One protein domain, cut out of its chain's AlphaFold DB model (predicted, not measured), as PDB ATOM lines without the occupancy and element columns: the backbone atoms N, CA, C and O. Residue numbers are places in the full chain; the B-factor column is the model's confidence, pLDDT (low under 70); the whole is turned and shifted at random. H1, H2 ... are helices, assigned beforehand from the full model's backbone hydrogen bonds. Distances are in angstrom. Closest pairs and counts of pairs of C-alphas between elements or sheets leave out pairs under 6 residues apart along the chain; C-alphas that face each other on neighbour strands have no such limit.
ATOM      1  N   LYS A   4     -43.064  60.165 -34.737       85.88
ATOM      2  CA  LYS A   4     -42.191  59.509 -33.760       85.88
ATOM      3  C   LYS A   4     -42.904  58.352 -33.056       85.88
ATOM      4  O   LYS A   4     -42.398  57.236 -33.066       85.88
ATOM      5  N   SER A   5     -44.105  58.575 -32.514       84.19
ATOM      6  CA  SER A   5     -44.890  57.525 -31.841       84.19
ATOM      7  C   SER A   5     -45.247  56.381 -32.792       84.19
ATOM      8  O   SER A   5     -45.175  55.218 -32.400       84.19
ATOM      9  N   ARG A   6     -45.579  56.692 -34.055       86.50
ATOM     10  CA  ARG A   6     -45.837  55.678 -35.091       86.50
ATOM     11  C   ARG A   6     -44.611  54.793 -35.317       86.50
ATOM     12  O   ARG A   6     -44.742  53.572 -35.335       86.50
ATOM     13  N   LEU A   7     -43.433  55.396 -35.489       88.56
ATOM     14  CA  LEU A   7     -42.192  54.660 -35.729       88.56
ATOM     15  C   LEU A   7     -41.788  53.817 -34.509       88.56
ATOM     16  O   LEU A   7     -41.395  52.665 -34.670       88.56
ATOM     17  N   THR A   8     -41.964  54.346 -33.297       90.56
ATOM     18  CA  THR A   8     -41.698  53.621 -32.048       90.56
ATOM     19  C   THR A   8     -42.575  52.374 -31.911       90.56
ATOM     20  O   THR A   8     -42.051  51.275 -31.750       90.56
ATOM     21  N   VAL A   9     -43.900  52.517 -32.041       90.12
ATOM     22  CA  VAL A   9     -44.840  51.379 -32.012       90.12
ATOM     23  C   VAL A   9     -44.505  50.375 -33.114       90.12
ATOM     24  O   VAL A   9     -44.567  49.165 -32.898       90.12
ATOM     25  N   LYS A  10     -44.108  50.873 -34.293       89.81
ATOM     26  CA  LYS A  10     -43.695  50.017 -35.402       89.81
ATOM     27  C   LYS A  10     -42.487  49.153 -35.060       89.81
ATOM     28  O   LYS A  10     -42.493  47.954 -35.333       89.81
ATOM     29  N   ASN A  11     -41.477  49.740 -34.430       91.19
ATOM     30  CA  ASN A  11     -40.286  49.014 -34.011       91.19
ATOM     31  C   ASN A  11     -40.601  47.978 -32.926       91.19
ATOM     32  O   ASN A  11     -40.130  46.851 -33.027       91.19
ATOM     33  N   TYR A  12     -41.444  48.310 -31.941       93.50
ATOM     34  CA  TYR A  12     -41.853  47.355 -30.905       93.50
ATOM     35  C   TYR A  12     -42.542  46.116 -31.487       93.50
ATOM     36  O   TYR A  12     -42.184  44.995 -31.133       93.50
ATOM     37  N   LEU A  13     -43.482  46.304 -32.416       91.06
ATOM     38  CA  LEU A  13     -44.187  45.189 -33.053       91.06
ATOM     39  C   LEU A  13     -43.266  44.351 -33.944       91.06
ATOM     40  O   LEU A  13     -43.357  43.129 -33.914       91.06
ATOM     41  N   ARG A  14     -42.339  44.976 -34.681       91.69
ATOM     42  CA  ARG A  14     -41.320  44.244 -35.456       91.69
ATOM     43  C   ARG A  14     -40.446  43.356 -34.577       91.69
ATOM     44  O   ARG A  14     -40.210  42.209 -34.940       91.69
ATOM     45  N   VAL A  15     -39.988  43.875 -33.436       92.69
ATOM     46  CA  VAL A  15     -39.197  43.098 -32.471       92.69
ATOM     47  C   VAL A  15     -40.017  41.927 -31.934       92.69
ATOM     48  O   VAL A  15     -39.530  40.804 -31.959       92.69
ATOM     49  N   PHE A  16     -41.269  42.167 -31.530       93.25
ATOM     50  CA  PHE A  16     -42.187  41.114 -31.086       93.25
ATOM     51  C   PHE A  16     -42.331  39.994 -32.126       93.25
ATOM     52  O   PHE A  16     -42.020  38.846 -31.831       93.25
ATOM     53  N   PHE A  17     -42.728  40.326 -33.358       91.69
ATOM     54  CA  PHE A  17     -42.910  39.322 -34.407       91.69
ATOM     55  C   PHE A  17     -41.613  38.574 -34.732       91.69
ATOM     56  O   PHE A  17     -41.649  37.365 -34.949       91.69
ATOM     57  N   GLY A  18     -40.468  39.266 -34.736       91.38
ATOM     58  CA  GLY A  18     -39.161  38.641 -34.937       91.38
ATOM     59  C   GLY A  18     -38.823  37.616 -33.853       91.38
ATOM     60  O   GLY A  18     -38.432  36.498 -34.182       91.38
ATOM     61  N   LEU A  19     -39.023  37.964 -32.577       92.00
ATOM     62  CA  LEU A  19     -38.807  37.047 -31.454       92.00
ATOM     63  C   LEU A  19     -39.754  35.843 -31.518       92.00
ATOM     64  O   LEU A  19     -39.285  34.709 -31.467       92.00
ATOM     65  N   SER A  20     -41.054  36.065 -31.738       89.69
ATOM     66  CA  SER A  20     -42.032  34.971 -31.816       89.69
ATOM     67  C   SER A  20     -41.756  34.003 -32.977       89.69
ATOM     68  O   SER A  20     -41.939  32.796 -32.832       89.69
ATOM     69  N   LEU A  21     -41.287  34.501 -34.130       90.56
ATOM     70  CA  LEU A  21     -40.872  33.646 -35.249       90.56
ATOM     71  C   LEU A  21     -39.645  32.799 -34.890       90.56
ATOM     72  O   LEU A  21     -39.631  31.605 -35.184       90.56
ATOM     73  N   LEU A  22     -38.632  33.391 -34.246       91.25
ATOM     74  CA  LEU A  22     -37.434  32.666 -33.805       91.25
ATOM     75  C   LEU A  22     -37.773  31.573 -32.787       91.25
ATOM     76  O   LEU A  22     -37.264  30.460 -32.892       91.25
ATOM     77  N   GLU A  23     -38.663  31.862 -31.841       88.75
ATOM     78  CA  GLU A  23     -39.124  30.898 -30.838       88.75
ATOM     79  C   GLU A  23     -39.874  29.726 -31.469       88.75
ATOM     80  O   GLU A  23     -39.562  28.570 -31.188       88.75
ATOM     81  N   LEU A  24     -40.818  29.999 -32.373       87.88
ATOM     82  CA  LEU A  24     -41.565  28.949 -33.065       87.88
ATOM     83  C   LEU A  24     -40.655  28.095 -33.954       87.88
ATOM     84  O   LEU A  24     -40.807  26.874 -33.989       87.88
ATOM     85  N   LEU A  25     -39.665  28.701 -34.617       90.50
ATOM     86  CA  LEU A  25     -38.632  27.963 -35.349       90.50
ATOM     87  C   LEU A  25     -37.787  27.084 -34.418       90.50
ATOM     88  O   LEU A  25     -37.494  25.943 -34.772       90.50
ATOM     89  N   ALA A  26     -37.432  27.572 -33.227       89.00
ATOM     90  CA  ALA A  26     -36.700  26.790 -32.233       89.00
ATOM     91  C   ALA A  26     -37.527  25.601 -31.714       89.00
ATOM     92  O   ALA A  26     -36.998  24.497 -31.605       89.00
ATOM     93  N   VAL A  27     -38.829  25.790 -31.465       86.25
ATOM     94  CA  VAL A  27     -39.756  24.718 -31.059       86.25
ATOM     95  C   VAL A  27     -39.887  23.662 -32.160       86.25
ATOM     96  O   VAL A  27     -39.740  22.469 -31.892       86.25
ATOM     97  N   VAL A  28     -40.095  24.081 -33.411       88.38
ATOM     98  CA  VAL A  28     -40.130  23.176 -34.571       88.38
ATOM     99  C   VAL A  28     -38.803  22.423 -34.704       88.38
ATOM    100  O   VAL A  28     -38.803  21.201 -34.842       88.38
ATOM    101  N   GLY A  29     -37.670  23.123 -34.596       89.00
ATOM    102  CA  GLY A  29     -36.333  22.532 -34.639       89.00
ATOM    103  C   GLY A  29     -36.097  21.503 -33.531       89.00
ATOM    104  O   GLY A  29     -35.593  20.417 -33.808       89.00
ATOM    105  N   PHE A  30     -36.531  21.795 -32.301       87.44
ATOM    106  CA  PHE A  30     -36.485  20.865 -31.172       87.44
ATOM    107  C   PHE A  30     -37.295  19.597 -31.455       87.44
ATOM    108  O   PHE A  30     -36.790  18.481 -31.329       87.44
ATOM    109  N   PHE A  31     -38.541  19.739 -31.914       83.94
ATOM    110  CA  PHE A  31     -39.349  18.571 -32.252       83.94
ATOM    111  C   PHE A  31     -38.815  17.810 -33.455       83.94
ATOM    112  O   PHE A  31     -39.069  16.619 -33.537       83.94
ATOM    113  N   LEU A  32     -38.060  18.417 -34.370       87.56
ATOM    114  CA  LEU A  32     -37.384  17.703 -35.458       87.56
ATOM    115  C   LEU A  32     -36.090  17.009 -35.001       87.56
ATOM    116  O   LEU A  32     -35.747  15.967 -35.559       87.56
ATOM    117  N   SER A  33     -35.419  17.509 -33.959       86.94
ATOM    118  CA  SER A  33     -34.163  16.942 -33.450       86.94
ATOM    119  C   SER A  33     -34.342  15.779 -32.473       86.94
ATOM    120  O   SER A  33     -33.396  15.015 -32.276       86.94
ATOM    121  N   LEU A  34     -35.537  15.596 -31.890       82.88
ATOM    122  CA  LEU A  34     -35.801  14.469 -30.987       82.88
ATOM    123  C   LEU A  34     -35.425  13.118 -31.642       82.88
ATOM    124  O   LEU A  34     -35.775  12.888 -32.811       82.88
ATOM    125  N   PRO A  35     -34.765  12.196 -30.914       80.69
ATOM    126  CA  PRO A  35     -34.435  10.871 -31.429       80.69
ATOM    127  C   PRO A  35     -35.675  10.104 -31.901       80.69
ATOM    128  O   PRO A  35     -36.793  10.317 -31.419       80.69
ATOM    129  N   ARG A  36     -35.485   9.205 -32.869       81.19
ATOM    130  CA  ARG A  36     -36.534   8.272 -33.298       81.19
ATOM    131  C   ARG A  36     -36.639   7.155 -32.261       81.19
ATOM    132  O   ARG A  36     -35.618   6.577 -31.904       81.19
ATOM    133  N   ASP A  37     -37.852   6.846 -31.817       73.06
ATOM    134  CA  ASP A  37     -38.120   5.699 -30.946       73.06
ATOM    135  C   ASP A  37     -38.774   4.584 -31.775       73.06
ATOM    136  O   ASP A  37     -39.943   4.736 -32.140       73.06
ATOM    137  N   PRO A  38     -38.061   3.475 -32.068       73.88
ATOM    138  CA  PRO A  38     -38.578   2.348 -32.843       73.88
ATOM    139  C   PRO A  38     -39.883   1.760 -32.293       73.88
ATOM    140  O   PRO A  38     -40.663   1.208 -33.063       73.88
ATOM    141  N   LYS A  39     -40.129   1.879 -30.982       72.38
ATOM    142  CA  LYS A  39     -41.302   1.296 -30.313       72.38
ATOM    143  C   LYS A  39     -42.587   2.096 -30.534       72.38
ATOM    144  O   LYS A  39     -43.666   1.556 -30.332       72.38
ATOM    145  N   ASN A  40     -42.476   3.355 -30.960       71.06
ATOM    146  CA  ASN A  40     -43.590   4.297 -31.097       71.06
ATOM    147  C   ASN A  40     -43.578   5.032 -32.452       71.06
ATOM    148  O   ASN A  40     -44.044   6.169 -32.554       71.06
ATOM    149  N   VAL A  41     -43.023   4.419 -33.503       79.75
ATOM    150  CA  VAL A  41     -42.974   5.019 -34.845       79.75
ATOM    151  C   VAL A  41     -44.344   4.956 -35.516       79.75
ATOM    152  O   VAL A  41     -44.894   3.879 -35.711       79.75
ATOM    153  N   ALA A  42     -44.850   6.115 -35.935       82.00
ATOM    154  CA  ALA A  42     -46.000   6.230 -36.820       82.00
ATOM    155  C   ALA A  42     -45.554   6.608 -38.243       82.00
ATOM    156  O   ALA A  42     -45.450   5.753 -39.116       82.00
ATOM    157  N   LEU A  43     -45.233   7.884 -38.476       82.88
ATOM    158  CA  LEU A  43     -44.877   8.423 -39.795       82.88
ATOM    159  C   LEU A  43     -43.510   9.117 -39.726       82.88
ATOM    160  O   LEU A  43     -43.223   9.834 -38.770       82.88
ATOM    161  N   LEU A  44     -42.649   8.905 -40.732       81.75
ATOM    162  CA  LEU A  44     -41.298   9.497 -40.824       81.75
ATOM    163  C   LEU A  44     -40.386   9.223 -39.605       81.75
ATOM    164  O   LEU A  44     -39.489  10.010 -39.293       81.75
ATOM    165  N   GLY A  45     -40.594   8.110 -38.895       80.12
ATOM    166  CA  GLY A  45     -39.836   7.805 -37.674       80.12
ATOM    167  C   GLY A  45     -40.298   8.585 -36.435       80.12
ATOM    168  O   GLY A  45     -39.604   8.574 -35.421       80.12
ATOM    169  N   MET A  46     -41.437   9.282 -36.513       83.06
ATOM    170  CA  MET A  46     -42.017  10.078 -35.432       83.06
ATOM    171  C   MET A  46     -43.296   9.430 -34.898       83.06
ATOM    172  O   MET A  46     -44.053   8.830 -35.660       83.06
ATOM    173  N   SER A  47     -43.554   9.577 -33.597       81.50
ATOM    174  CA  SER A  47     -44.814   9.154 -32.974       81.50
ATOM    175  C   SER A  47     -45.977  10.072 -33.353       81.50
ATOM    176  O   SER A  47     -45.763  11.237 -33.699       81.50
ATOM    177  N   TYR A  48     -47.218   9.583 -33.235       80.06
ATOM    178  CA  TYR A  48     -48.425  10.397 -33.457       80.06
ATOM    179  C   TYR A  48     -48.440  11.666 -32.601       80.06
ATOM    180  O   TYR A  48     -48.765  12.739 -33.100       80.06
ATOM    181  N   PHE A  49     -48.004  11.567 -31.342       76.56
ATOM    182  CA  PHE A  49     -47.883  12.720 -30.454       76.56
ATOM    183  C   PHE A  49     -46.906  13.767 -31.008       76.56
ATOM    184  O   PHE A  49     -47.235  14.946 -31.100       76.56
ATOM    185  N   ARG A  50     -45.712  13.336 -31.443       80.94
ATOM    186  CA  ARG A  50     -44.700  14.234 -32.017       80.94
ATOM    187  C   ARG A  50     -45.191  14.895 -33.304       80.94
ATOM    188  O   ARG A  50     -44.976  16.088 -33.479       80.94
ATOM    189  N   LEU A  51     -45.858  14.138 -34.173       84.31
ATOM    190  CA  LEU A  51     -46.458  14.660 -35.403       84.31
ATOM    191  C   LEU A  51     -47.546  15.693 -35.104       84.31
ATOM    192  O   LEU A  51     -47.570  16.743 -35.737       84.31
ATOM    193  N   GLY A  52     -48.405  15.417 -34.120       82.19
ATOM    194  CA  GLY A  52     -49.457  16.329 -33.684       82.19
ATOM    195  C   GLY A  52     -48.892  17.649 -33.163       82.19
ATOM    196  O   GLY A  52     -49.262  18.711 -33.659       82.19
ATOM    197  N   VAL A  53     -47.940  17.597 -32.225       80.56
ATOM    198  CA  VAL A  53     -47.329  18.819 -31.677       80.56
ATOM    199  C   VAL A  53     -46.567  19.591 -32.756       80.56
ATOM    200  O   VAL A  53     -46.708  20.808 -32.845       80.56
ATOM    201  N   LEU A  54     -45.836  18.900 -33.637       85.62
ATOM    202  CA  LEU A  54     -45.144  19.532 -34.760       85.62
ATOM    203  C   LEU A  54     -46.123  20.231 -35.715       85.62
ATOM    204  O   LEU A  54     -45.868  21.362 -36.123       85.62
ATOM    205  N   ALA A  55     -47.253  19.598 -36.046       87.00
ATOM    206  CA  ALA A  55     -48.280  20.193 -36.897       87.00
ATOM    207  C   ALA A  55     -48.880  21.460 -36.265       87.00
ATOM    208  O   ALA A  55     -49.015  22.479 -36.942       87.00
ATOM    209  N   VAL A  56     -49.168  21.429 -34.959       85.38
ATOM    210  CA  VAL A  56     -49.655  22.597 -34.209       85.38
ATOM    211  C   VAL A  56     -48.607  23.714 -34.184       85.38
ATOM    212  O   VAL A  56     -48.942  24.869 -34.443       85.38
ATOM    213  N   SER A  57     -47.331  23.392 -33.943       85.62
ATOM    214  CA  SER A  57     -46.242  24.382 -33.962       85.62
ATOM    215  C   SER A  57     -46.036  25.003 -35.348       85.62
ATOM    216  O   SER A  57     -45.844  26.213 -35.451       85.62
ATOM    217  N   LEU A  58     -46.123  24.210 -36.421       88.69
ATOM    218  CA  LEU A  58     -46.036  24.703 -37.800       88.69
ATOM    219  C   LEU A  58     -47.227  25.593 -38.169       88.69
ATOM    220  O   LEU A  58     -47.045  26.621 -38.821       88.69
ATOM    221  N   LEU A  59     -48.436  25.238 -37.728       89.25
ATOM    222  CA  LEU A  59     -49.618  26.073 -37.914       89.25
ATOM    223  C   LEU A  59     -49.474  27.408 -37.173       89.25
ATOM    224  O   LEU A  59     -49.729  28.458 -37.758       89.25
ATOM    225  N   ALA A  60     -49.013  27.386 -35.920       86.25
ATOM    226  CA  ALA A  60     -48.744  28.601 -35.153       86.25
ATOM    227  C   ALA A  60     -47.695  29.486 -35.846       86.25
ATOM    228  O   ALA A  60     -47.904  30.692 -35.989       86.25
ATOM    229  N   LEU A  61     -46.610  28.886 -36.353       87.75
ATOM    230  CA  LEU A  61     -45.583  29.582 -37.132       87.75
ATOM    231  C   LEU A  61     -46.174  30.253 -38.377       87.75
ATOM    232  O   LEU A  61     -45.913  31.431 -38.623       87.75
ATOM    233  N   LEU A  62     -47.003  29.530 -39.133       90.00
ATOM    234  CA  LEU A  62     -47.675  30.063 -40.316       90.00
ATOM    235  C   LEU A  62     -48.598  31.233 -39.958       90.00
ATOM    236  O   LEU A  62     -48.572  32.259 -40.637       90.00
ATOM    237  N   VAL A  63     -49.386  31.110 -38.889       89.06
ATOM    238  CA  VAL A  63     -50.286  32.175 -38.427       89.06
ATOM    239  C   VAL A  63     -49.495  33.426 -38.049       89.06
ATOM    240  O   VAL A  63     -49.812  34.510 -38.540       89.06
ATOM    241  N   VAL A  64     -48.439  33.295 -37.241       88.19
ATOM    242  CA  VAL A  64     -47.593  34.434 -36.845       88.19
ATOM    243  C   VAL A  64     -46.942  35.083 -38.064       88.19
ATOM    244  O   VAL A  64     -46.959  36.309 -38.181       88.19
ATOM    245  N   LEU A  65     -46.441  34.285 -39.011       89.00
ATOM    246  CA  LEU A  65     -45.855  34.786 -40.253       89.00
ATOM    247  C   LEU A  65     -46.875  35.568 -41.091       89.00
ATOM    248  O   LEU A  65     -46.589  36.679 -41.534       89.00
ATOM    249  N   VAL A  66     -48.080  35.026 -41.286       89.94
ATOM    250  CA  VAL A  66     -49.149  35.696 -42.041       89.94
ATOM    251  C   VAL A  66     -49.556  37.001 -41.360       89.94
ATOM    252  O   VAL A  66     -49.661  38.031 -42.027       89.94
ATOM    253  N   VAL A  67     -49.741  36.994 -40.037       88.19
ATOM    254  CA  VAL A  67     -50.088  38.200 -39.271       88.19
ATOM    255  C   VAL A  67     -48.978  39.246 -39.371       88.19
ATOM    256  O   VAL A  67     -49.276  40.420 -39.599       88.19
ATOM    257  N   PHE A  68     -47.708  38.839 -39.287       88.19
ATOM    258  CA  PHE A  68     -46.564  39.732 -39.459       88.19
ATOM    259  C   PHE A  68     -46.517  40.352 -40.862       88.19
ATOM    260  O   PHE A  68     -46.356  41.566 -40.999       88.19
ATOM    261  N   LEU A  69     -46.728  39.556 -41.913       87.19
ATOM    262  CA  LEU A  69     -46.763  40.056 -43.289       87.19
ATOM    263  C   LEU A  69     -47.932  41.020 -43.511       87.19
ATOM    264  O   LEU A  69     -47.762  42.075 -44.120       87.19
ATOM    265  N   VAL A  70     -49.120  40.708 -42.988       85.81
ATOM    266  CA  VAL A  70     -50.273  41.618 -43.035       85.81
ATOM    267  C   VAL A  70     -49.962  42.917 -42.295       85.81
ATOM    268  O   VAL A  70     -50.260  44.002 -42.804       85.81
ATOM    269  N   TYR A  71     -49.334  42.825 -41.126       85.19
ATOM    270  CA  TYR A  71     -48.892  43.974 -40.354       85.19
ATOM    271  C   TYR A  71     -47.930  44.860 -41.166       85.19
ATOM    272  O   TYR A  71     -48.219  46.044 -41.373       85.19
ATOM    273  N   GLU A  72     -46.858  44.288 -41.716       85.19
ATOM    274  CA  GLU A  72     -45.858  45.011 -42.508       85.19
ATOM    275  C   GLU A  72     -46.449  45.631 -43.776       85.19
ATOM    276  O   GLU A  72     -46.278  46.826 -44.019       85.19
ATOM    277  N   LEU A  73     -47.198  44.857 -44.564       82.81
ATOM    278  CA  LEU A  73     -47.688  45.286 -45.877       82.81
ATOM    279  C   LEU A  73     -48.895  46.231 -45.786       82.81
ATOM    280  O   LEU A  73     -49.116  47.052 -46.691       82.81
ATOM    281  N   ARG A  74     -49.711  46.109 -44.726       78.56
ATOM    282  CA  ARG A  74     -50.979  46.843 -44.602       78.56
ATOM    283  C   ARG A  74     -51.018  47.841 -43.456       78.56
ATOM    284  O   ARG A  74     -51.416  48.979 -43.709       78.56
ATOM    285  N   VAL A  75     -50.655  47.436 -42.242       75.31
ATOM    286  CA  VAL A  75     -50.878  48.229 -41.016       75.31
ATOM    287  C   VAL A  75     -49.848  49.346 -40.862       75.31
ATOM    288  O   VAL A  75     -50.185  50.417 -40.366       75.31
ATOM    289  N   THR A  76     -48.618  49.152 -41.344       74.62
ATOM    290  CA  THR A  76     -47.566  50.179 -41.242       74.62
ATOM    291  C   THR A  76     -47.775  51.394 -42.161       74.62
ATOM    292  O   THR A  76     -47.085  52.403 -41.991       74.62
ATOM    293  N   ARG A  77     -48.727  51.337 -43.107       78.50
ATOM    294  CA  ARG A  77     -49.076  52.483 -43.964       78.50
ATOM    295  C   ARG A  77     -49.758  53.578 -43.144       78.50
ATOM    296  O   ARG A  77     -50.599  53.289 -42.295       78.50
ATOM    297  N   ALA A  78     -49.394  54.834 -43.398       72.25
ATOM    298  CA  ALA A  78     -49.783  55.977 -42.570       72.25
ATOM    299  C   ALA A  78     -51.307  56.129 -42.394       72.25
ATOM    300  O   ALA A  78     -51.767  56.397 -41.286       72.25
ATOM    301  N   ASP A  79     -52.071  55.905 -43.463       77.19
ATOM    302  CA  ASP A  79     -53.535  55.969 -43.518       77.19
ATOM    303  C   ASP A  79     -54.210  54.876 -42.673       77.19
ATOM    304  O   ASP A  79     -55.220  55.112 -42.008       77.19
ATOM    305  N   ARG A  80     -53.636  53.668 -42.651       81.06
ATOM    306  CA  ARG A  80     -54.191  52.524 -41.909       81.06
ATOM    307  C   ARG A  80     -53.709  52.442 -40.470       81.06
ATOM    308  O   ARG A  80     -54.430  51.900 -39.632       81.06
ATOM    309  N   PHE A  81     -52.548  53.014 -40.169       84.12
ATOM    310  CA  PHE A  81     -51.993  53.009 -38.823       84.12
ATOM    311  C   PHE A  81     -52.868  53.785 -37.831       84.12
ATOM    312  O   PHE A  81     -52.970  53.375 -36.682       84.12
ATOM    313  N   ALA A  82     -53.532  54.866 -38.256       84.19
ATOM    314  CA  ALA A  82     -54.414  55.642 -37.378       84.19
ATOM    315  C   ALA A  82     -55.499  54.761 -36.731       84.19
ATOM    316  O   ALA A  82     -55.607  54.719 -35.510       84.19
ATOM    317  N   ARG A  83     -56.195  53.939 -37.534       86.38
ATOM    318  CA  ARG A  83     -57.199  52.982 -37.029       86.38
ATOM    319  C   ARG A  83     -56.611  51.964 -36.052       86.38
ATOM    320  O   ARG A  83     -57.248  51.606 -35.066       86.38
ATOM    321  N   PHE A  84     -55.396  51.490 -36.319       87.25
ATOM    322  CA  PHE A  84     -54.696  50.574 -35.422       87.25
ATOM    323  C   PHE A  84     -54.303  51.250 -34.099       87.25
ATOM    324  O   PHE A  84     -54.464  50.661 -33.031       87.25
ATOM    325  N   ALA A  85     -53.850  52.504 -34.149       87.75
ATOM    326  CA  ALA A  85     -53.546  53.298 -32.966       87.75
ATOM    327  C   ALA A  85     -54.801  53.570 -32.118       87.75
ATOM    328  O   ALA A  85     -54.740  53.468 -30.893       87.75
ATOM    329  N   ASP A  86     -55.944  53.842 -32.752       88.62
ATOM    330  CA  ASP A  86     -57.229  54.004 -32.063       88.62
ATOM    331  C   ASP A  86     -57.655  52.706 -31.367       88.62
ATOM    332  O   ASP A  86     -58.043  52.716 -30.196       88.62
ATOM    333  N   TRP A  87     -57.489  51.560 -32.034       91.00
ATOM    334  CA  TRP A  87     -57.715  50.253 -31.417       91.00
ATOM    335  C   TRP A  87     -56.775  49.999 -30.224       91.00
ATOM    336  O   TRP A  87     -57.246  49.600 -29.158       91.00
ATOM    337  N   LEU A  88     -55.480  50.324 -30.338       89.94
ATOM    338  CA  LEU A  88     -54.508  50.236 -29.234       89.94
ATOM    339  C   LEU A  88     -54.840  51.163 -28.051       89.94
ATOM    340  O   LEU A  88     -54.412  50.907 -26.921       89.94
ATOM    341  N   ARG A  89     -55.594  52.244 -28.276       87.62
ATOM    342  CA  ARG A  89     -56.088  53.160 -27.232       87.62
ATOM    343  C   ARG A  89     -57.429  52.722 -26.646       87.62
ATOM    344  O   ARG A  89     -57.744  53.088 -25.510       87.62
ATOM    345  N   SER A  90     -58.181  51.899 -27.372       90.88
ATOM    346  CA  SER A  90     -59.489  51.400 -26.954       90.88
ATOM    347  C   SER A  90     -59.425  50.578 -25.663       90.88
ATOM    348  O   SER A  90     -58.359  50.166 -25.191       90.88
ATOM    349  N   SER A  91     -60.589  50.324 -25.072       90.81
ATOM    350  CA  SER A  91     -60.701  49.483 -23.883       90.81
ATOM    351  C   SER A  91     -60.502  47.989 -24.170       90.81
ATOM    352  O   SER A  91     -60.267  47.234 -23.233       90.81
ATOM    353  N   ALA A  92     -60.501  47.557 -25.441       92.25
ATOM    354  CA  ALA A  92     -60.273  46.158 -25.822       92.25
ATOM    355  C   ALA A  92     -58.912  45.624 -25.340       92.25
ATOM    356  O   ALA A  92     -58.783  44.444 -25.025       92.25
ATOM    357  N   ILE A  93     -57.916  46.505 -25.203       93.38
ATOM    358  CA  ILE A  93     -56.601  46.146 -24.663       93.38
ATOM    359  C   ILE A  93     -56.685  45.634 -23.225       93.38
ATOM    360  O   ILE A  93     -55.896  44.774 -22.864       93.38
ATOM    361  N   TYR A  94     -57.647  46.092 -22.418       94.56
ATOM    362  CA  TYR A  94     -57.839  45.550 -21.070       94.56
ATOM    363  C   TYR A  94     -58.374  44.121 -21.108       94.56
ATOM    364  O   TYR A  94     -57.902  43.296 -20.340       94.56
ATOM    365  N   SER A  95     -59.280  43.803 -22.038       97.19
ATOM    366  CA  SER A  95     -59.757  42.428 -22.234       97.19
ATOM    367  C   SER A  95     -58.613  41.493 -22.628       97.19
ATOM    368  O   SER A  95     -58.441  40.441 -22.020       97.19
ATOM    369  N   ILE A  96     -57.797  41.912 -23.600       96.44
ATOM    370  CA  ILE A  96     -56.645  41.134 -24.070       96.44
ATOM    371  C   ILE A  96     -55.596  41.007 -22.963       96.44
ATOM    372  O   ILE A  96     -55.092  39.919 -22.723       96.44
ATOM    373  N   ALA A  97     -55.291  42.093 -22.250       96.62
ATOM    374  CA  ALA A  97     -54.326  42.063 -21.159       96.62
ATOM    375  C   ALA A  97     -54.777  41.138 -20.021       96.62
ATOM    376  O   ALA A  97     -53.964  40.361 -19.538       96.62
ATOM    377  N   THR A  98     -56.054  41.174 -19.626       97.94
ATOM    378  CA  THR A  98     -56.607  40.247 -18.628       97.94
ATOM    379  C   THR A  98     -56.441  38.797 -19.076       97.94
ATOM    380  O   THR A  98     -55.904  37.997 -18.317       97.94
ATOM    381  N   PHE A  99     -56.823  38.476 -20.314       98.19
ATOM    382  CA  PHE A  99     -56.667  37.131 -20.873       98.19
ATOM    383  C   PHE A  99     -55.200  36.661 -20.877       98.19
ATOM    384  O   PHE A  99     -54.901  35.551 -20.442       98.19
ATOM    385  N   LEU A 100     -54.272  37.524 -21.306       97.81
ATOM    386  CA  LEU A 100     -52.841  37.206 -21.343       97.81
ATOM    387  C   LEU A 100     -52.245  37.034 -19.946       97.81
ATOM    388  O   LEU A 100     -51.447  36.128 -19.745       97.81
ATOM    389  N   ILE A 101     -52.630  37.868 -18.976       98.12
ATOM    390  CA  ILE A 101     -52.178  37.733 -17.585       98.12
ATOM    391  C   ILE A 101     -52.635  36.393 -17.007       98.12
ATOM    392  O   ILE A 101     -51.833  35.704 -16.384       98.12
ATOM    393  N   LEU A 102     -53.887  35.994 -17.243       98.25
ATOM    394  CA  LEU A 102     -54.392  34.701 -16.781       98.25
ATOM    395  C   LEU A 102     -53.660  33.534 -17.440       98.25
ATOM    396  O   LEU A 102     -53.262  32.608 -16.745       98.25
ATOM    397  N   ASN A 103     -53.383  33.620 -18.740       97.69
ATOM    398  CA  ASN A 103     -52.579  32.619 -19.439       97.69
ATOM    399  C   ASN A 103     -51.134  32.543 -18.919       97.69
ATOM    400  O   ASN A 103     -50.591  31.449 -18.774       97.69
ATOM    401  N   ILE A 104     -50.517  33.676 -18.571       97.31
ATOM    402  CA  ILE A 104     -49.200  33.715 -17.916       97.31
ATOM    403  C   ILE A 104     -49.258  33.002 -16.560       97.31
ATOM    404  O   ILE A 104     -48.405  32.161 -16.285       97.31
ATOM    405  N   LEU A 105     -50.263  33.305 -15.732       96.62
ATOM    406  CA  LEU A 105     -50.437  32.690 -14.413       96.62
ATOM    407  C   LEU A 105     -50.714  31.188 -14.515       96.62
ATOM    408  O   LEU A 105     -50.057  30.409 -13.832       96.62
ATOM    409  N   MET A 106     -51.620  30.785 -15.406       95.50
ATOM    410  CA  MET A 106     -51.921  29.387 -15.705       95.50
ATOM    411  C   MET A 106     -50.662  28.644 -16.136       95.50
ATOM    412  O   MET A 106     -50.336  27.600 -15.586       95.50
ATOM    413  N   THR A 107     -49.909  29.194 -17.086       93.19
ATOM    414  CA  THR A 107     -48.714  28.522 -17.604       93.19
ATOM    415  C   THR A 107     -47.614  28.445 -16.552       93.19
ATOM    416  O   THR A 107     -46.952  27.417 -16.439       93.19
ATOM    417  N   ALA A 108     -47.441  29.491 -15.740       92.50
ATOM    418  CA  ALA A 108     -46.519  29.473 -14.610       92.50
ATOM    419  C   ALA A 108     -46.930  28.440 -13.548       92.50
ATOM    420  O   ALA A 108     -46.067  27.736 -13.030       92.50
ATOM    421  N   TYR A 109     -48.230  28.315 -13.260       91.56
ATOM    422  CA  TYR A 109     -48.783  27.292 -12.370       91.56
ATOM    423  C   TYR A 109     -48.550  25.880 -12.922       91.56
ATOM    424  O   TYR A 109     -48.050  25.016 -12.208       91.56
ATOM    425  N   LEU A 110     -48.835  25.646 -14.204       89.19
ATOM    426  CA  LEU A 110     -48.609  24.347 -14.837       89.19
ATOM    427  C   LEU A 110     -47.120  23.993 -14.818       89.19
ATOM    428  O   LEU A 110     -46.762  22.888 -14.424       89.19
ATOM    429  N   LEU A 111     -46.237  24.939 -15.152       86.81
ATOM    430  CA  LEU A 111     -44.790  24.740 -15.068       86.81
ATOM    431  C   LEU A 111     -44.323  24.470 -13.629       86.81
ATOM    432  O   LEU A 111     -43.462  23.615 -13.441       86.81
ATOM    433  N   SER A 112     -44.876  25.150 -12.617       85.69
ATOM    434  CA  SER A 112     -44.475  24.956 -11.217       85.69
ATOM    435  C   SER A 112     -44.955  23.619 -10.656       85.69
ATOM    436  O   SER A 112     -44.156  22.899 -10.059       85.69
ATOM    437  N   ARG A 113     -46.210  23.233 -10.923       79.38
ATOM    438  CA  ARG A 113     -46.729  21.893 -10.623       79.38
ATOM    439  C   ARG A 113     -45.854  20.832 -11.285       79.38
ATOM    440  O   ARG A 113     -45.446  19.885 -10.628       79.38
ATOM    441  N   TRP A 114     -45.457  21.037 -12.538       68.81
ATOM    442  CA  TRP A 114     -44.606  20.111 -13.292       68.81
ATOM    443  C   TRP A 114     -43.157  19.993 -12.804       68.81
ATOM    444  O   TRP A 114     -42.489  19.015 -13.149       68.81
ATOM    445  N   LEU A 115     -42.642  20.964 -12.043       63.44
ATOM    446  CA  LEU A 115     -41.308  20.887 -11.434       63.44
ATOM    447  C   LEU A 115     -41.288  20.010 -10.169       63.44
ATOM    448  O   LEU A 115     -40.208  19.608  -9.750       63.44
ATOM    449  N   GLY A 116     -42.451  19.702  -9.582       56.56
ATOM    450  CA  GLY A 116     -42.581  18.920  -8.347       56.56
ATOM    451  C   GLY A 116     -43.054  17.468  -8.512       56.56
ATOM    452  O   GLY A 116     -43.355  16.839  -7.503       56.56
ATOM    453  N   PHE A 117     -43.171  16.936  -9.738       56.62
ATOM    454  CA  PHE A 117     -43.707  15.588  -9.996       56.62
ATOM    455  C   PHE A 117     -42.635  14.587 -10.465       56.62
ATOM    456  O   PHE A 117     -42.120  14.689 -11.579       56.62
ATOM    457  N   ASP A 118     -42.409  13.543  -9.661       48.94
ATOM    458  CA  ASP A 118     -41.504  12.422  -9.971       48.94
ATOM    459  C   ASP A 118     -42.146  11.318 -10.846       48.94
ATOM    460  O   ASP A 118     -41.440  10.456 -11.363       48.94
ATOM    461  N   TRP A 119     -43.476  11.328 -11.041       49.19
ATOM    462  CA  TRP A 119     -44.234  10.171 -11.567       49.19
ATOM    463  C   TRP A 119     -44.880  10.319 -12.957       49.19
ATOM    464  O   TRP A 119     -45.432   9.345 -13.467       49.19
ATOM    465  N   ILE A 120     -44.805  11.478 -13.628       52.47
ATOM    466  CA  ILE A 120     -45.205  11.535 -15.050       52.47
ATOM    467  C   ILE A 120     -44.137  10.791 -15.848       52.47
ATOM    468  O   ILE A 120     -42.962  11.140 -15.723       52.47
ATOM    469  N   ALA A 121     -44.547   9.823 -16.677       54.09
ATOM    470  CA  ALA A 121     -43.670   9.113 -17.606       54.09
ATOM    471  C   ALA A 121     -42.665  10.100 -18.217       54.09
ATOM    472  O   ALA A 121     -43.048  11.060 -18.893       54.09
ATOM    473  N   THR A 122     -41.382   9.892 -17.920       56.31
ATOM    474  CA  THR A 122     -40.273  10.825 -18.176       56.31
ATOM    475  C   THR A 122     -40.239  11.362 -19.615       56.31
ATOM    476  O   THR A 122     -39.766  12.471 -19.849       56.31
ATOM    477  N   ASP A 123     -40.818  10.632 -20.572       59.00
ATOM    478  CA  ASP A 123     -40.919  11.008 -21.985       59.00
ATOM    479  C   ASP A 123     -41.921  12.156 -22.274       59.00
ATOM    480  O   ASP A 123     -41.643  13.035 -23.094       59.00
ATOM    481  N   MET A 124     -43.064  12.246 -21.580       64.31
ATOM    482  CA  MET A 124     -44.002  13.370 -21.783       64.31
ATOM    483  C   MET A 124     -43.471  14.684 -21.217       64.31
ATOM    484  O   MET A 124     -43.701  15.753 -21.797       64.31
ATOM    485  N   GLN A 125     -42.712  14.603 -20.122       63.75
ATOM    486  CA  GLN A 125     -42.126  15.769 -19.467       63.75
ATOM    487  C   GLN A 125     -41.214  16.559 -20.415       63.75
ATOM    488  O   GLN A 125     -41.299  17.786 -20.500       63.75
ATOM    489  N   VAL A 126     -40.380  15.849 -21.178       66.31
ATOM    490  CA  VAL A 126     -39.423  16.437 -22.128       66.31
ATOM    491  C   VAL A 126     -40.129  17.156 -23.282       66.31
ATOM    492  O   VAL A 126     -39.591  18.113 -23.837       66.31
ATOM    493  N   ARG A 127     -41.345  16.731 -23.639       70.88
ATOM    494  CA  ARG A 127     -42.042  17.224 -24.831       70.88
ATOM    495  C   ARG A 127     -42.985  18.390 -24.550       70.88
ATOM    496  O   ARG A 127     -43.133  19.249 -25.410       70.88
ATOM    497  N   ILE A 128     -43.606  18.455 -23.373       75.06
ATOM    498  CA  ILE A 128     -44.581  19.514 -23.049       75.06
ATOM    499  C   ILE A 128     -43.908  20.773 -22.481       75.06
ATOM    500  O   ILE A 128     -44.362  21.882 -22.765       75.06
ATOM    501  N   ARG A 129     -42.785  20.649 -21.757       76.69
ATOM    502  CA  ARG A 129     -42.073  21.807 -21.174       76.69
ATOM    503  C   ARG A 129     -41.678  22.876 -22.203       76.69
ATOM    504  O   ARG A 129     -41.958  24.044 -21.942       76.69
ATOM    505  N   PRO A 130     -41.087  22.539 -23.368       77.81
ATOM    506  CA  PRO A 130     -40.754  23.546 -24.377       77.81
ATOM    507  C   PRO A 130     -41.993  24.240 -24.948       77.81
ATOM    508  O   PRO A 130     -41.940  25.427 -25.257       77.81
ATOM    509  N   PHE A 131     -43.118  23.522 -25.047       77.81
ATOM    510  CA  PHE A 131     -44.382  24.087 -25.514       77.81
ATOM    511  C   PHE A 131     -44.963  25.084 -24.504       77.81
ATOM    512  O   PHE A 131     -45.265  26.214 -24.875       77.81
ATOM    513  N   LEU A 132     -45.046  24.709 -23.220       83.38
ATOM    514  CA  LEU A 132     -45.501  25.612 -22.154       83.38
ATOM    515  C   LEU A 132     -44.555  26.810 -21.982       83.38
ATOM    516  O   LEU A 132     -45.011  27.939 -21.844       83.38
ATOM    517  N   GLY A 133     -43.240  26.590 -22.049       84.94
ATOM    518  CA  GLY A 133     -42.252  27.668 -22.013       84.94
ATOM    519  C   GLY A 133     -42.415  28.645 -23.180       84.94
ATOM    520  O   GLY A 133     -42.451  29.853 -22.965       84.94
ATOM    521  N   GLY A 134     -42.587  28.131 -24.402       84.19
ATOM    522  CA  GLY A 134     -42.870  28.950 -25.582       84.19
ATOM    523  C   GLY A 134     -44.183  29.725 -25.459       84.19
ATOM    524  O   GLY A 134     -44.218  30.920 -25.742       84.19
ATOM    525  N   TRP A 135     -45.249  29.085 -24.968       87.69
ATOM    526  CA  TRP A 135     -46.535  29.745 -24.733       87.69
ATOM    527  C   TRP A 135     -46.422  30.886 -23.714       87.69
ATOM    528  O   TRP A 135     -46.855  32.005 -23.991       87.69
ATOM    529  N   LEU A 136     -45.749  30.646 -22.582       91.38
ATOM    530  CA  LEU A 136     -45.487  31.666 -21.566       91.38
ATOM    531  C   LEU A 136     -44.748  32.872 -22.159       91.38
ATOM    532  O   LEU A 136     -45.153  34.014 -21.933       91.38
ATOM    533  N   LEU A 137     -43.684  32.624 -22.928       90.50
ATOM    534  CA  LEU A 137     -42.894  33.675 -23.570       90.50
ATOM    535  C   LEU A 137     -43.746  34.504 -24.533       90.50
ATOM    536  O   LEU A 137     -43.759  35.731 -24.418       90.50
ATOM    537  N   VAL A 138     -44.522  33.859 -25.406       89.44
ATOM    538  CA  VAL A 138     -45.411  34.548 -26.351       89.44
ATOM    539  C   VAL A 138     -46.437  35.411 -25.614       89.44
ATOM    540  O   VAL A 138     -46.631  36.572 -25.982       89.44
ATOM    541  N   CYS A 139     -47.061  34.905 -24.544       93.56
ATOM    542  CA  CYS A 139     -48.015  35.688 -23.759       93.56
ATOM    543  C   CYS A 139     -47.359  36.911 -23.097       93.56
ATOM    544  O   CYS A 139     -47.912  38.013 -23.167       93.56
ATOM    545  N   VAL A 140     -46.173  36.746 -22.498       95.31
ATOM    546  CA  VAL A 140     -45.409  37.845 -21.878       95.31
ATOM    547  C   VAL A 140     -45.014  38.890 -22.919       95.31
ATOM    548  O   VAL A 140     -45.218  40.087 -22.703       95.31
ATOM    549  N   GLN A 141     -44.486  38.458 -24.062       93.75
ATOM    550  CA  GLN A 141     -44.058  39.351 -25.134       93.75
ATOM    551  C   GLN A 141     -45.234  40.111 -25.744       93.75
ATOM    552  O   GLN A 141     -45.136  41.324 -25.956       93.75
ATOM    553  N   LEU A 142     -46.362  39.433 -25.979       93.19
ATOM    554  CA  LEU A 142     -47.563  40.060 -26.519       93.19
ATOM    555  C   LEU A 142     -48.153  41.073 -25.527       93.19
ATOM    556  O   LEU A 142     -48.537  42.177 -25.911       93.19
ATOM    557  N   LEU A 143     -48.171  40.752 -24.232       95.75
ATOM    558  CA  LEU A 143     -48.598  41.700 -23.206       95.75
ATOM    559  C   LEU A 143     -47.671  42.925 -23.173       95.75
ATOM    560  O   LEU A 143     -48.143  44.065 -23.208       95.75
ATOM    561  N   ALA A 144     -46.355  42.703 -23.164       95.56
ATOM    562  CA  ALA A 144     -45.360  43.767 -23.135       95.56
ATOM    563  C   ALA A 144     -45.471  44.686 -24.359       95.56
ATOM    564  O   ALA A 144     -45.539  45.908 -24.205       95.56
ATOM    565  N   VAL A 145     -45.558  44.126 -25.572       94.50
ATOM    566  CA  VAL A 145     -45.631  44.925 -26.802       94.50
ATOM    567  C   VAL A 145     -46.910  45.759 -26.857       94.50
ATOM    568  O   VAL A 145     -46.856  46.920 -27.268       94.50
ATOM    569  N   LEU A 146     -48.046  45.234 -26.382       93.31
ATOM    570  CA  LEU A 146     -49.305  45.979 -26.314       93.31
ATOM    571  C   LEU A 146     -49.219  47.142 -25.317       93.31
ATOM    572  O   LEU A 146     -49.617  48.265 -25.647       93.31
ATOM    573  N   LEU A 147     -48.663  46.912 -24.124       91.62
ATOM    574  CA  LEU A 147     -48.528  47.943 -23.090       91.62
ATOM    575  C   LEU A 147     -47.524  49.035 -23.482       91.62
ATOM    576  O   LEU A 147     -47.829  50.223 -23.341       91.62
ATOM    577  N   LEU A 148     -46.363  48.658 -24.025       92.31
ATOM    578  CA  LEU A 148     -45.348  49.598 -24.514       92.31
ATOM    579  C   LEU A 148     -45.878  50.425 -25.688       92.31
ATOM    580  O   LEU A 148     -45.721  51.648 -25.703       92.31
ATOM    581  N   SER A 149     -46.579  49.786 -26.629       91.12
ATOM    582  CA  SER A 149     -47.198  50.482 -27.760       91.12
ATOM    583  C   SER A 149     -48.265  51.471 -27.295       91.12
ATOM    584  O   SER A 149     -48.286  52.622 -27.732       91.12
ATOM    585  N   ARG A 150     -49.122  51.070 -26.347       89.31
ATOM    586  CA  ARG A 150     -50.134  51.955 -25.756       89.31
ATOM    587  C   ARG A 150     -49.500  53.130 -25.013       89.31
ATOM    588  O   ARG A 150     -49.997  54.248 -25.126       89.31
ATOM    589  N   ARG A 151     -48.405  52.907 -24.277       87.75
ATOM    590  CA  ARG A 151     -47.665  53.968 -23.576       87.75
ATOM    591  C   ARG A 151     -47.065  54.978 -24.554       87.75
ATOM    592  O   ARG A 151     -47.297  56.171 -24.387       87.75
ATOM    593  N   ALA A 152     -46.405  54.510 -25.615       87.50
ATOM    594  CA  ALA A 152     -45.839  55.367 -26.662       87.50
ATOM    595  C   ALA A 152     -46.902  56.216 -27.391       87.50
ATOM    596  O   ALA A 152     -46.605  57.297 -27.907       87.50
ATOM    597  N   LEU A 153     -48.152  55.740 -27.425       84.38
ATOM    598  CA  LEU A 153     -49.299  56.482 -27.948       84.38
ATOM    599  C   LEU A 153     -49.936  57.440 -26.926       84.38
ATOM    600  O   LEU A 153     -50.658  58.342 -27.352       84.38
ATOM    601  N   ARG A 154     -49.715  57.243 -25.617       76.44
ATOM    602  CA  ARG A 154     -50.316  58.013 -24.507       76.44
ATOM    603  C   ARG A 154     -49.504  59.212 -24.037       76.44
ATOM    604  O   ARG A 154     -50.112  60.115 -23.473       76.44
ATOM    605  N   GLU A 165     -58.581  55.548 -11.154       88.25
ATOM    606  CA  GLU A 165     -59.841  55.953 -11.798       88.25
ATOM    607  C   GLU A 165     -59.956  55.322 -13.189       88.25
ATOM    608  O   GLU A 165     -60.997  54.775 -13.554       88.25
ATOM    609  N   HIS A 166     -58.862  55.350 -13.954       87.75
ATOM    610  CA  HIS A 166     -58.858  54.787 -15.294       87.75
ATOM    611  C   HIS A 166     -59.018  53.264 -15.288       87.75
ATOM    612  O   HIS A 166     -59.736  52.742 -16.137       87.75
ATOM    613  N   PHE A 167     -58.372  52.567 -14.347       90.94
ATOM    614  CA  PHE A 167     -58.472  51.114 -14.190       90.94
ATOM    615  C   PHE A 167     -59.892  50.666 -13.824       90.94
ATOM    616  O   PHE A 167     -60.458  49.804 -14.490       90.94
ATOM    617  N   THR A 168     -60.499  51.291 -12.814       94.19
ATOM    618  CA  THR A 168     -61.850  50.938 -12.330       94.19
ATOM    619  C   THR A 168     -62.935  51.142 -13.393       94.19
ATOM    620  O   THR A 168     -63.892  50.366 -13.471       94.19
ATOM    621  N   ALA A 169     -62.741  52.096 -14.309       94.38
ATOM    622  CA  ALA A 169     -63.608  52.272 -15.474       94.38
ATOM    623  C   ALA A 169     -63.634  51.046 -16.414       94.38
ATOM    624  O   ALA A 169     -64.591  50.873 -17.168       94.38
ATOM    625  N   GLN A 170     -62.618  50.175 -16.368       95.94
ATOM    626  CA  GLN A 170     -62.456  49.034 -17.279       95.94
ATOM    627  C   GLN A 170     -63.101  47.733 -16.780       95.94
ATOM    628  O   GLN A 170     -62.790  46.673 -17.317       95.94
ATOM    629  N   GLY A 171     -64.022  47.784 -15.809       97.12
ATOM    630  CA  GLY A 171     -64.684  46.586 -15.265       97.12
ATOM    631  C   GLY A 171     -65.269  45.650 -16.334       97.12
ATOM    632  O   GLY A 171     -64.978  44.459 -16.338       97.12
ATOM    633  N   TRP A 172     -66.025  46.177 -17.305       97.50
ATOM    634  CA  TRP A 172     -66.597  45.357 -18.389       97.50
ATOM    635  C   TRP A 172     -65.570  44.834 -19.404       97.50
ATOM    636  O   TRP A 172     -65.670  43.675 -19.804       97.50
ATOM    637  N   PRO A 173     -64.581  45.631 -19.848       97.81
ATOM    638  CA  PRO A 173     -63.438  45.093 -20.575       97.81
ATOM    639  C   PRO A 173     -62.728  43.944 -19.851       97.81
ATOM    640  O   PRO A 173     -62.458  42.930 -20.489       97.81
ATOM    641  N   ILE A 174     -62.477  44.065 -18.545       98.25
ATOM    642  CA  ILE A 174     -61.867  43.000 -17.736       98.25
ATOM    643  C   ILE A 174     -62.765  41.756 -17.748       98.25
ATOM    644  O   ILE A 174     -62.280  40.680 -18.075       98.25
ATOM    645  N   PHE A 175     -64.078  41.911 -17.528       98.56
ATOM    646  CA  PHE A 175     -65.051  40.813 -17.631       98.56
ATOM    647  C   PHE A 175     -64.970  40.058 -18.962       98.56
ATOM    648  O   PHE A 175     -64.986  38.836 -18.964       98.56
ATOM    649  N   ARG A 176     -64.831  40.752 -20.098       98.38
ATOM    650  CA  ARG A 176     -64.677  40.072 -21.398       98.38
ATOM    651  C   ARG A 176     -63.398  39.238 -21.464       98.38
ATOM    652  O   ARG A 176     -63.420  38.169 -22.052       98.38
ATOM    653  N   GLY A 177     -62.303  39.724 -20.876       98.31
ATOM    654  CA  GLY A 177     -61.061  38.957 -20.772       98.31
ATOM    655  C   GLY A 177     -61.222  37.711 -19.899       98.31
ATOM    656  O   GLY A 177     -60.799  36.635 -20.308       98.31
ATOM    657  N   LEU A 178     -61.898  37.847 -18.749       98.69
ATOM    658  CA  LEU A 178     -62.264  36.720 -17.880       98.69
ATOM    659  C   LEU A 178     -63.131  35.701 -18.631       98.69
ATOM    660  O   LEU A 178     -62.841  34.516 -18.596       98.69
ATOM    661  N   LEU A 179     -64.147  36.161 -19.368       98.62
ATOM    662  CA  LEU A 179     -65.068  35.297 -20.110       98.62
ATOM    663  C   LEU A 179     -64.363  34.487 -21.206       98.62
ATOM    664  O   LEU A 179     -64.670  33.315 -21.391       98.62
ATOM    665  N   VAL A 180     -63.409  35.093 -21.922       98.50
ATOM    666  CA  VAL A 180     -62.607  34.368 -22.922       98.50
ATOM    667  C   VAL A 180     -61.737  33.304 -22.250       98.50
ATOM    668  O   VAL A 180     -61.627  32.205 -22.778       98.50
ATOM    669  N   PHE A 181     -61.170  33.596 -21.076       98.62
ATOM    670  CA  PHE A 181     -60.398  32.613 -20.313       98.62
ATOM    671  C   PHE A 181     -61.276  31.482 -19.747       98.62
ATOM    672  O   PHE A 181     -60.900  30.321 -19.822       98.62
ATOM    673  N   ILE A 182     -62.485  31.783 -19.263       98.69
ATOM    674  CA  ILE A 182     -63.459  30.762 -18.836       98.69
ATOM    675  C   ILE A 182     -63.844  29.864 -20.015       98.69
ATOM    676  O   ILE A 182     -63.889  28.647 -19.873       98.69
ATOM    677  N   ALA A 183     -64.076  30.444 -21.195       98.50
ATOM    678  CA  ALA A 183     -64.353  29.670 -22.400       98.50
ATOM    679  C   ALA A 183     -63.163  28.779 -22.801       98.50
ATOM    680  O   ALA A 183     -63.374  27.650 -23.237       98.50
ATOM    681  N   GLU A 184     -61.926  29.256 -22.632       97.75
ATOM    682  CA  GLU A 184     -60.715  28.447 -22.810       97.75
ATOM    683  C   GLU A 184     -60.698  27.252 -21.844       97.75
ATOM    684  O   GLU A 184     -60.588  26.116 -22.305       97.75
ATOM    685  N   LEU A 185     -60.891  27.477 -20.538       98.00
ATOM    686  CA  LEU A 185     -60.952  26.403 -19.537       98.00
ATOM    687  C   LEU A 185     -62.075  25.400 -19.832       98.00
ATOM    688  O   LEU A 185     -61.847  24.196 -19.780       98.00
ATOM    689  N   TYR A 186     -63.258  25.881 -20.214       98.31
ATOM    690  CA  TYR A 186     -64.387  25.033 -20.596       98.31
ATOM    691  C   TYR A 186     -64.050  24.133 -21.787       98.31
ATOM    692  O   TYR A 186     -64.272  22.924 -21.738       98.31
ATOM    693  N   VAL A 187     -63.468  24.699 -22.848       98.00
ATOM    694  CA  VAL A 187     -63.059  23.925 -24.028       98.00
ATOM    695  C   VAL A 187     -61.986  22.899 -23.661       98.00
ATOM    696  O   VAL A 187     -62.079  21.752 -24.098       98.00
ATOM    697  N   LEU A 188     -60.999  23.272 -22.841       96.00
ATOM    698  CA  LEU A 188     -59.958  22.352 -22.375       96.00
ATOM    699  C   LEU A 188     -60.537  21.222 -21.512       96.00
ATOM    700  O   LEU A 188     -60.169  20.065 -21.727       96.00
ATOM    701  N   SER A 189     -61.493  21.520 -20.626       97.19
ATOM    702  CA  SER A 189     -62.214  20.510 -19.843       97.19
ATOM    703  C   SER A 189     -62.964  19.541 -20.753       97.19
ATOM    704  O   SER A 189     -62.789  18.327 -20.648       97.19
ATOM    705  N   VAL A 190     -63.754  20.052 -21.706       97.44
ATOM    706  CA  VAL A 190     -64.516  19.223 -22.655       97.44
ATOM    707  C   VAL A 190     -63.584  18.323 -23.464       97.44
ATOM    708  O   VAL A 190     -63.837  17.124 -23.562       97.44
ATOM    709  N   ILE A 191     -62.484  18.862 -24.000       94.69
ATOM    710  CA  ILE A 191     -61.472  18.063 -24.703       94.69
ATOM    711  C   ILE A 191     -60.926  16.976 -23.768       94.69
ATOM    712  O   ILE A 191     -60.919  15.806 -24.147       94.69
TER     713      ILE A 191
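This is residues 4 to 154 and 165 to 191 of the 407 residues of an uncharacterized protein of Ornatilinea apprima (UniProt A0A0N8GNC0). The long helix H5 lies in the middle of a curved row of five long helices, H2, H1, H5, H4 and H7, each packed on the next, with H4 slanting across between H5 and H7, at 27 degrees to H5 and 43 degrees to H7. Short H3 crosses one end of the row from H2 to H5, and residues 118 to 123 and the last part of H7, residues 185 to 191, stick out. The 178 printed residues hold seven named helices, H1 to H7 in chain order, and no named strand: the class is all helix. The whole is only just loose, close to compact, with a radius of gyration of the C-alphas of 19.1 A, and spans 57 by 35 by 25 A.

H5, residues 122 to 154, is 48.7 A long. H1, residues 4 to 33, 43.3 A long, begins at C-alpha 4 (-42.191, 59.509, -33.760). H2 is residues 48 to 75, 38.7 A; H3 78 to 89, 16.8 A; H4 92 to 115, 34.7 A; H6 165 to 168. H7, residues 171 to 191, 30.2 A, ends at C-alpha 191 (-61.472, 18.063, -24.703).

H5 is the hub. It touches H1, opposite ways at a shallow tilt of 5 degrees; the closest C-alphas, of Val 9 and Ser 149, are 4.9 A apart. H4 and H5 form a helical hairpin at 27 degrees, closest at C-alphas of Ile 104 and Leu 136, 5.6 A. H3 touches H5 about perpendicular, at 74 degrees, with residues 85 to 89 alone; C-alphas of Leu 88 and Arg 150 are closest, 5.8 A. H1 and H2 form a helical hairpin at 19 degrees, closest at C-alphas of Leu 24 and Leu 61, 5.8 A. H4, with residues 92 to 103 alone, touches H7 at a steep tilt of 43 degrees; C-alphas of Ser 95 and Gly 177 are closest, 4.0 A. H6 and H7 meet only through their link. Every O i to N i+4 pair is within hydrogen-bond range in H1, H2, H4 and H7, against 6 of 8 in H3 and 25 of 29 in H5; H6 is too short for such a pair.

The C-alphas farthest apart, of Pro 38 and Glu 165, are 61.4 A apart. Residues 155 to 164 are not printed; C-alphas 154 and 165 are 16.0 A apart across the cut. The link from H1 to H2 is long, 14 residues. Residues 114 to 126 have pLDDT under 70.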